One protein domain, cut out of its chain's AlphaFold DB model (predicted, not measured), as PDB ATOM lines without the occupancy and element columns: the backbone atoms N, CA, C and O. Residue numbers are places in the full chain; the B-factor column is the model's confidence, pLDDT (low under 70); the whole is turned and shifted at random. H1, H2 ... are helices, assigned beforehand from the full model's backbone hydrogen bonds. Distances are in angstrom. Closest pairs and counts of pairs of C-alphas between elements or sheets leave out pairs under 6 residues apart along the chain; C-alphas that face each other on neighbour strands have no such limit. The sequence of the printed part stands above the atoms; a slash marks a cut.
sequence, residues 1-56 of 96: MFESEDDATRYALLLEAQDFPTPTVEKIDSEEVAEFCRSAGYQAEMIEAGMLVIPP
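This is residues 1 to 56 of the 96 residues of an uncharacterized protein of Microcystis aeruginosa NIES-98 (UniProt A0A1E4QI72). Little regular structure is seen here: two short helices, H1 and H2, stand well apart at opposite ends of the model. The long link of residues 17 to 29 joins them along one side, and residues 40 to 56 fold back from H2 to the end where H1 lies. The printed part has 56 residues, with H1 then H2 along the chain and no named strand; the class is all helix, though the named elements hold only 22 residues. It is only just compact, close to loose, with a radius of gyration of the C-alphas of 12.0 A, and spans 32 by 22 by 18 A.

H1, residues 5 to 16, and H2, residues 30 to 39, are apart, with no C-alpha of the one within 8 A of the other. In H1 and H2 every O i to N i+4 pair is within hydrogen-bond range.

H1 begins at C-alpha 5, (170.980, 266.377, 207.565), and measures 16.6 A from first to last C-alpha. H2 measures 14.2 A and ends at C-alpha 39, (169.147, 243.839, 220.174).

The two C-alphas farthest apart, those of Ala 17 and Ser 39, are 32.4 A apart. The link from H1 to H2 is long, with 13 residues. The printed part has no cut, and no printed residue is under 70 in pLDDT.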
ATOM      1  N   MET A   1     172.589 259.174 215.998       95.25
ATOM      2  CA  MET A   1     171.772 259.549 214.818       95.25
ATOM      3  C   MET A   1     171.482 261.039 214.878       95.25
ATOM      4  O   MET A   1     171.516 261.577 215.975       95.25
ATOM      5  N   PHE A   2     171.191 261.695 213.754       97.75
ATOM      6  CA  PHE A   2     170.858 263.125 213.708       97.75
ATOM      7  C   PHE A   2     169.451 263.331 213.148       97.75
ATOM      8  O   PHE A   2     169.077 262.671 212.181       97.75
ATOM      9  N   GLU A   3     168.692 264.257 213.733       97.50
ATOM     10  CA  GLU A   3     167.393 264.690 213.201       97.50
ATOM     11  C   GLU A   3     167.544 265.516 211.915       97.50
ATOM     12  O   GLU A   3     166.695 265.469 211.026       97.50
ATOM     13  N   SER A   4     168.648 266.259 211.817       97.81
ATOM     14  CA  SER A   4     168.954 267.183 210.727       97.81
ATOM     15  C   SER A   4     170.126 266.687 209.876       97.81
ATOM     16  O   SER A   4     171.199 266.366 210.391       97.81
ATOM     17  N   GLU A   5     169.938 266.690 208.554       97.75
ATOM     18  CA  GLU A   5     170.980 266.377 207.565       97.75
ATOM     19  C   GLU A   5     172.154 267.366 207.635       97.75
ATOM     20  O   GLU A   5     173.317 266.966 207.545       97.75
ATOM     21  N   ASP A   6     171.868 268.650 207.870       97.62
ATOM     22  CA  ASP A   6     172.891 269.694 207.992       97.62
ATOM     23  C   ASP A   6     173.798 269.447 209.208       97.62
ATOM     24  O   ASP A   6     175.010 269.677 209.158       97.62
ATOM     25  N   ASP A   7     173.228 268.946 210.309       97.94
ATOM     26  CA  ASP A   7     173.986 268.637 211.522       97.94
ATOM     27  C   ASP A   7     174.833 267.373 211.348       97.94
ATOM     28  O   ASP A   7     175.996 267.362 211.756       97.94
ATOM     29  N   ALA A   8     174.299 266.351 210.667       97.44
ATOM     30  CA  ALA A   8     175.058 265.163 210.282       97.44
ATOM     31  C   ALA A   8     176.234 265.516 209.358       97.44
ATOM     32  O   ALA A   8     177.356 265.058 209.572       97.44
ATOM     33  N   THR A   9     176.002 266.389 208.372       96.88
ATOM     34  CA  THR A   9     177.035 266.875 207.446       96.88
ATOM     35  C   THR A   9     178.113 267.656 208.193       96.88
ATOM     36  O   THR A   9     179.304 267.468 207.957       96.88
ATOM     37  N   ARG A  10     177.725 268.501 209.154       96.50
ATOM     38  CA  ARG A  10     178.691 269.214 209.999       96.50
ATOM     39  C   ARG A  10     179.529 268.250 210.836       96.50
ATOM     40  O   ARG A  10     180.737 268.444 210.938       96.50
ATOM     41  N   TYR A  11     178.917 267.216 211.409       96.88
ATOM     42  CA  TYR A  11     179.638 266.188 212.161       96.88
ATOM     43  C   TYR A  11     180.612 265.399 211.270       96.88
ATOM     44  O   TYR A  11     181.738 265.131 211.685       96.88
ATOM     45  N   ALA A  12     180.230 265.103 210.023       96.88
ATOM     46  CA  ALA A  12     181.100 264.469 209.030       96.88
ATOM     47  C   ALA A  12     182.380 265.281 208.758       96.88
ATOM     48  O   ALA A  12     183.471 264.717 208.742       96.88
ATOM     49  N   LEU A  13     182.264 266.607 208.621       95.81
ATOM     50  CA  LEU A  13     183.420 267.498 208.450       95.81
ATOM     51  C   LEU A  13     184.345 267.506 209.675       95.81
ATOM     52  O   LEU A  13     185.560 267.619 209.534       95.81
ATOM     53  N   LEU A  14     183.789 267.382 210.886       96.00
ATOM     54  CA  LEU A  14     184.596 267.283 212.106       96.00
ATOM     55  C   LEU A  14     185.402 265.979 212.151       96.00
ATOM     56  O   LEU A  14     186.537 265.998 212.615       96.00
ATOM     57  N   LEU A  15     184.839 264.874 211.658       95.75
ATOM     58  CA  LEU A  15     185.549 263.597 211.547       95.75
ATOM     59  C   LEU A  15     186.665 263.656 210.499       95.75
ATOM     60  O   LEU A  15     187.777 263.217 210.771       95.75
ATOM     61  N   GLU A  16     186.399 264.247 209.332       95.00
ATOM     62  CA  GLU A  16     187.424 264.465 208.301       95.00
ATOM     63  C   GLU A  16     188.600 265.295 208.840       95.00
ATOM     64  O   GLU A  16     189.760 264.975 208.594       95.00
ATOM     65  N   ALA A  17     188.318 266.324 209.644       94.50
ATOM     66  CA  ALA A  17     189.350 267.140 210.283       94.50
ATOM     67  C   ALA A  17     190.210 266.373 211.311       94.50
ATOM     68  O   ALA A  17     191.273 266.860 211.688       94.50
ATOM     69  N   GLN A  18     189.759 265.198 211.760       94.06
ATOM     70  CA  GLN A  18     190.502 264.272 212.620       94.06
ATOM     71  C   GLN A  18     191.174 263.140 211.815       94.06
ATOM     72  O   GLN A  18     191.470 262.082 212.367       94.06
ATOM     73  N   ASP A  19     191.393 263.347 210.512       93.56
ATOM     74  CA  ASP A  19     192.009 262.395 209.579       93.56
ATOM     75  C   ASP A  19     191.214 261.081 209.377       93.56
ATOM     76  O   ASP A  19     191.758 260.083 208.890       93.56
ATOM     77  N   PHE A  20     189.910 261.057 209.691       93.31
ATOM     78  CA  PHE A  20     189.030 259.950 209.298       93.31
ATOM     79  C   PHE A  20     188.567 260.091 207.837       93.31
ATOM     80  O   PHE A  20     188.465 261.204 207.319       93.31
ATOM     81  N   PRO A  21     188.214 258.981 207.157       94.31
ATOM     82  CA  PRO A  21     187.542 259.053 205.865       94.31
ATOM     83  C   PRO A  21     186.251 259.868 205.964       94.31
ATOM     84  O   PRO A  21     185.480 259.677 206.904       94.31
ATOM     85  N   THR A  22     185.989 260.726 204.976       92.44
ATOM     86  CA  THR A  22     184.787 261.564 204.931       92.44
ATOM     87  C   THR A  22     183.531 260.683 204.885       92.44
ATOM     88  O   THR A  22     183.320 259.983 203.887       92.44
ATOM     89  N   PRO A  23     182.689 260.675 205.934       94.31
ATOM     90  CA  PRO A  23     181.492 259.849 205.940       94.31
ATOM     91  C   PRO A  23     180.389 260.494 205.094       94.31
ATOM     92  O   PRO A  23     180.229 261.715 205.069       94.31
ATOM     93  N   THR A  24     179.598 259.659 204.423       96.00
ATOM     94  CA  THR A  24     178.418 260.094 203.665       96.00
ATOM     95  C   THR A  24     177.190 260.067 204.566       96.00
ATOM     96  O   THR A  24     176.951 259.076 205.257       96.00
ATOM     97  N   VAL A  25     176.397 261.138 204.548       97.19
ATOM     98  CA  VAL A  25     175.112 261.173 205.254       97.19
ATOM     99  C   VAL A  25     174.097 260.329 204.490       97.19
ATOM    100  O   VAL A  25     173.909 260.519 203.292       97.19
ATOM    101  N   GLU A  26     173.438 259.413 205.196       97.25
ATOM    102  CA  GLU A  26     172.394 258.551 204.645       97.25
ATOM    103  C   GLU A  26     171.141 258.631 205.515       97.25
ATOM    104  O   GLU A  26     171.224 258.684 206.748       97.25
ATOM    105  N   LYS A  27     169.971 258.634 204.873       97.19
ATOM    106  CA  LYS A  27     168.699 258.684 205.585       97.19
ATOM    107  C   LYS A  27     168.255 257.268 205.927       97.19
ATOM    108  O   LYS A  27     167.985 256.462 205.044       97.19
ATOM    109  N   ILE A  28     168.088 257.005 207.216       96.19
ATOM    110  CA  ILE A  28     167.624 255.721 207.741       96.19
ATOM    111  C   ILE A  28     166.504 255.936 208.762       96.19
ATOM    112  O   ILE A  28     166.421 257.003 209.376       96.19
ATOM    113  N   ASP A  29     165.621 254.949 208.917       97.25
ATOM    114  CA  ASP A  29     164.583 254.978 209.946       97.25
ATOM    115  C   ASP A  29     165.220 254.842 211.338       97.25
ATOM    116  O   ASP A  29     165.978 253.908 211.615       97.25
ATOM    117  N   SER A  30     164.938 255.797 212.223       96.06
ATOM    118  CA  SER A  30     165.523 255.822 213.559       96.06
ATOM    119  C   SER A  30     164.978 254.721 214.468       96.06
ATOM    120  O   SER A  30     165.696 254.285 215.371       96.06
ATOM    121  N   GLU A  31     163.750 254.244 214.240       96.44
ATOM    122  CA  GLU A  31     163.168 253.147 215.015       96.44
ATOM    123  C   GLU A  31     163.874 251.825 214.695       96.44
ATOM    124  O   GLU A  31     164.248 251.098 215.619       96.44
ATOM    125  N   GLU A  32     164.152 251.578 213.412       97.00
ATOM    126  CA  GLU A  32     164.907 250.411 212.941       97.00
ATOM    127  C   GLU A  32     166.323 250.388 213.534       97.00
ATOM    128  O   GLU A  32     166.744 249.391 214.128       97.00
ATOM    129  N   VAL A  33     167.045 251.513 213.462       96.56
ATOM    130  CA  VAL A  33     168.393 251.626 214.048       96.56
ATOM    131  C   VAL A  33     168.353 251.436 215.563       96.56
ATOM    132  O   VAL A  33     169.197 250.737 216.127       96.56
ATOM    133  N   ALA A  34     167.372 252.027 216.248       96.50
ATOM    134  CA  ALA A  34     167.251 251.894 217.693       96.50
ATOM    135  C   ALA A  34     166.918 250.455 218.117       96.50
ATOM    136  O   ALA A  34     167.430 249.990 219.139       96.50
ATOM    137  N   GLU A  35     166.075 249.743 217.366       97.38
ATOM    138  CA  GLU A  35     165.797 248.323 217.594       97.38
ATOM    139  C   GLU A  35     167.048 247.469 217.400       97.38
ATOM    140  O   GLU A  35     167.387 246.683 218.292       97.38
ATOM    141  N   PHE A  36     167.783 247.693 216.308       97.06
ATOM    142  CA  PHE A  36     169.056 247.027 216.057       97.06
ATOM    143  C   PHE A  36     170.032 247.230 217.224       97.06
ATOM    144  O   PHE A  36     170.506 246.250 217.804       97.06
ATOM    145  N   CYS A  37     170.266 248.482 217.638       96.81
ATOM    146  CA  CYS A  37     171.156 248.803 218.754       96.81
ATOM    147  C   CYS A  37     170.747 248.074 220.039       96.81
ATOM    148  O   CYS A  37     171.587 247.417 220.651       96.81
ATOM    149  N   ARG A  38     169.460 248.104 220.416       96.88
ATOM    150  CA  ARG A  38     168.973 247.394 221.612       96.88
ATOM    151  C   ARG A  38     169.214 245.890 221.527       96.88
ATOM    152  O   ARG A  38     169.618 245.293 222.522       96.88
ATOM    153  N   SER A  39     168.970 245.283 220.366       97.00
ATOM    154  CA  SER A  39     169.147 243.839 220.174       97.00
ATOM    155  C   SER A  39     170.610 243.393 220.315       97.00
ATOM    156  O   SER A  39     170.869 242.294 220.797       97.00
ATOM    157  N   ALA A  40     171.556 244.270 219.967       96.25
ATOM    158  CA  ALA A  40     172.995 244.045 220.073       96.25
ATOM    159  C   ALA A  40     173.611 244.535 221.403       96.25
ATOM    160  O   ALA A  40     174.815 244.407 221.600       96.25
ATOM    161  N   GLY A  41     172.814 245.099 222.321       94.88
ATOM    162  CA  GLY A  41     173.312 245.655 223.588       94.88
ATOM    163  C   GLY A  41     173.980 247.031 223.469       94.88
ATOM    164  O   GLY A  41     174.643 247.468 224.407       94.88
ATOM    165  N   TYR A  42     173.796 247.728 222.348       94.75
ATOM    166  CA  TYR A  42     174.271 249.094 222.136       94.75
ATOM    167  C   TYR A  42     173.243 250.140 222.577       94.75
ATOM    168  O   TYR A  42     172.028 249.929 222.527       94.75
ATOM    169  N   GLN A  43     173.743 251.318 222.943       93.94
ATOM    170  CA  GLN A  43     172.921 252.494 223.199       93.94
ATOM    171  C   GLN A  43     172.822 253.345 221.929       93.94
ATOM    172  O   GLN A  43     173.835 253.743 221.363       93.94
ATOM    173  N   ALA A  44     171.596 253.629 221.491       94.75
ATOM    174  CA  ALA A  44     171.338 254.589 220.425       94.75
ATOM    175  C   ALA A  44     171.061 255.973 221.023       94.75
ATOM    176  O   ALA A  44     170.319 256.094 221.999       94.75
ATOM    177  N   GLU A  45     171.620 257.012 220.405       95.12
ATOM    178  CA  GLU A  45     171.381 258.411 220.765       95.12
ATOM    179  C   GLU A  45     170.833 259.179 219.558       95.12
ATOM    180  O   GLU A  45     171.306 259.000 218.425       95.12
ATOM    181  N   MET A  46     169.823 260.017 219.798       96.38
ATOM    182  CA  MET A  46     169.230 260.905 218.803       96.38
ATOM    183  C   MET A  46     169.647 262.342 219.101       96.38
ATOM    184  O   MET A  46     169.419 262.842 220.199       96.38
ATOM    185  N   ILE A  47     170.267 262.984 218.119       97.69
ATOM    186  CA  ILE A  47     170.727 264.364 218.211       97.69
ATOM    187  C   ILE A  47     169.667 265.264 217.582       97.69
ATOM    188  O   ILE A  47     169.438 265.207 216.372       97.69
ATOM    189  N   GLU A  48     169.027 266.069 218.426       97.50
ATOM    190  CA  GLU A  48     168.011 267.053 218.040       97.50
ATOM    191  C   GLU A  48     168.587 268.116 217.095       97.50
ATOM    192  O   GLU A  48     169.762 268.495 217.199       97.50
ATOM    193  N   ALA A  49     167.747 268.643 216.204       97.81
ATOM    194  CA  ALA A  49     168.159 269.661 215.247       97.81
ATOM    195  C   ALA A  49     168.775 270.905 215.926       97.81
ATOM    196  O   ALA A  49     168.218 271.502 216.850       97.81
ATOM    197  N   GLY A  50     169.937 271.329 215.432       96.56
ATOM    198  CA  GLY A  50     170.714 272.460 215.934       96.56
ATOM    199  C   GLY A  50     171.598 272.144 217.144       96.56
ATOM    200  O   GLY A  50     172.362 273.017 217.566       96.56
ATOM    201  N   MET A  51     171.547 270.928 217.701       96.81
ATOM    202  CA  MET A  51     172.473 270.528 218.759       96.81
ATOM    203  C   MET A  51     173.892 270.367 218.186       96.81
ATOM    204  O   MET A  51     174.111 269.761 217.135       96.81
ATOM    205  N   LEU A  52     174.888 270.923 218.882       93.38
ATOM    206  CA  LEU A  52     176.294 270.747 218.527       93.38
ATOM    207  C   LEU A  52     176.874 269.538 219.260       93.38
ATOM    208  O   LEU A  52     176.962 269.541 220.487       93.38
ATOM    209  N   VAL A  53     177.329 268.555 218.491       94.88
ATOM    210  CA  VAL A  53     178.042 267.374 218.986       94.88
ATOM    211  C   VAL A  53     179.444 267.380 218.394       94.88
ATOM    212  O   VAL A  53     179.611 267.635 217.201       94.88
ATOM    213  N   ILE A  54     180.444 267.130 219.235       94.88
ATOM    214  CA  ILE A  54     181.857 267.096 218.850       94.88
ATOM    215  C   ILE A  54     182.336 265.642 218.931       94.88
ATOM    216  O   ILE A  54     182.105 265.011 219.966       94.88
ATOM    217  N   PRO A  55     182.969 265.094 217.876       94.12
ATOM    218  CA  PRO A  55     183.521 263.749 217.935       94.12
ATOM    219  C   PRO A  55     184.611 263.635 219.015       94.12
ATOM    220  O   PRO A  55     185.323 264.616 219.253       94.12
ATOM    221  N   PRO A  56     184.779 262.462 219.653       92.25
ATOM    222  CA  PRO A  56     185.860 262.228 220.609       92.25
ATOM    223  C   PRO A  56     187.239 262.513 220.001       92.25
ATOM    224  O   PRO A  56     187.463 262.233 218.834       92.25
TER     225      PRO A  56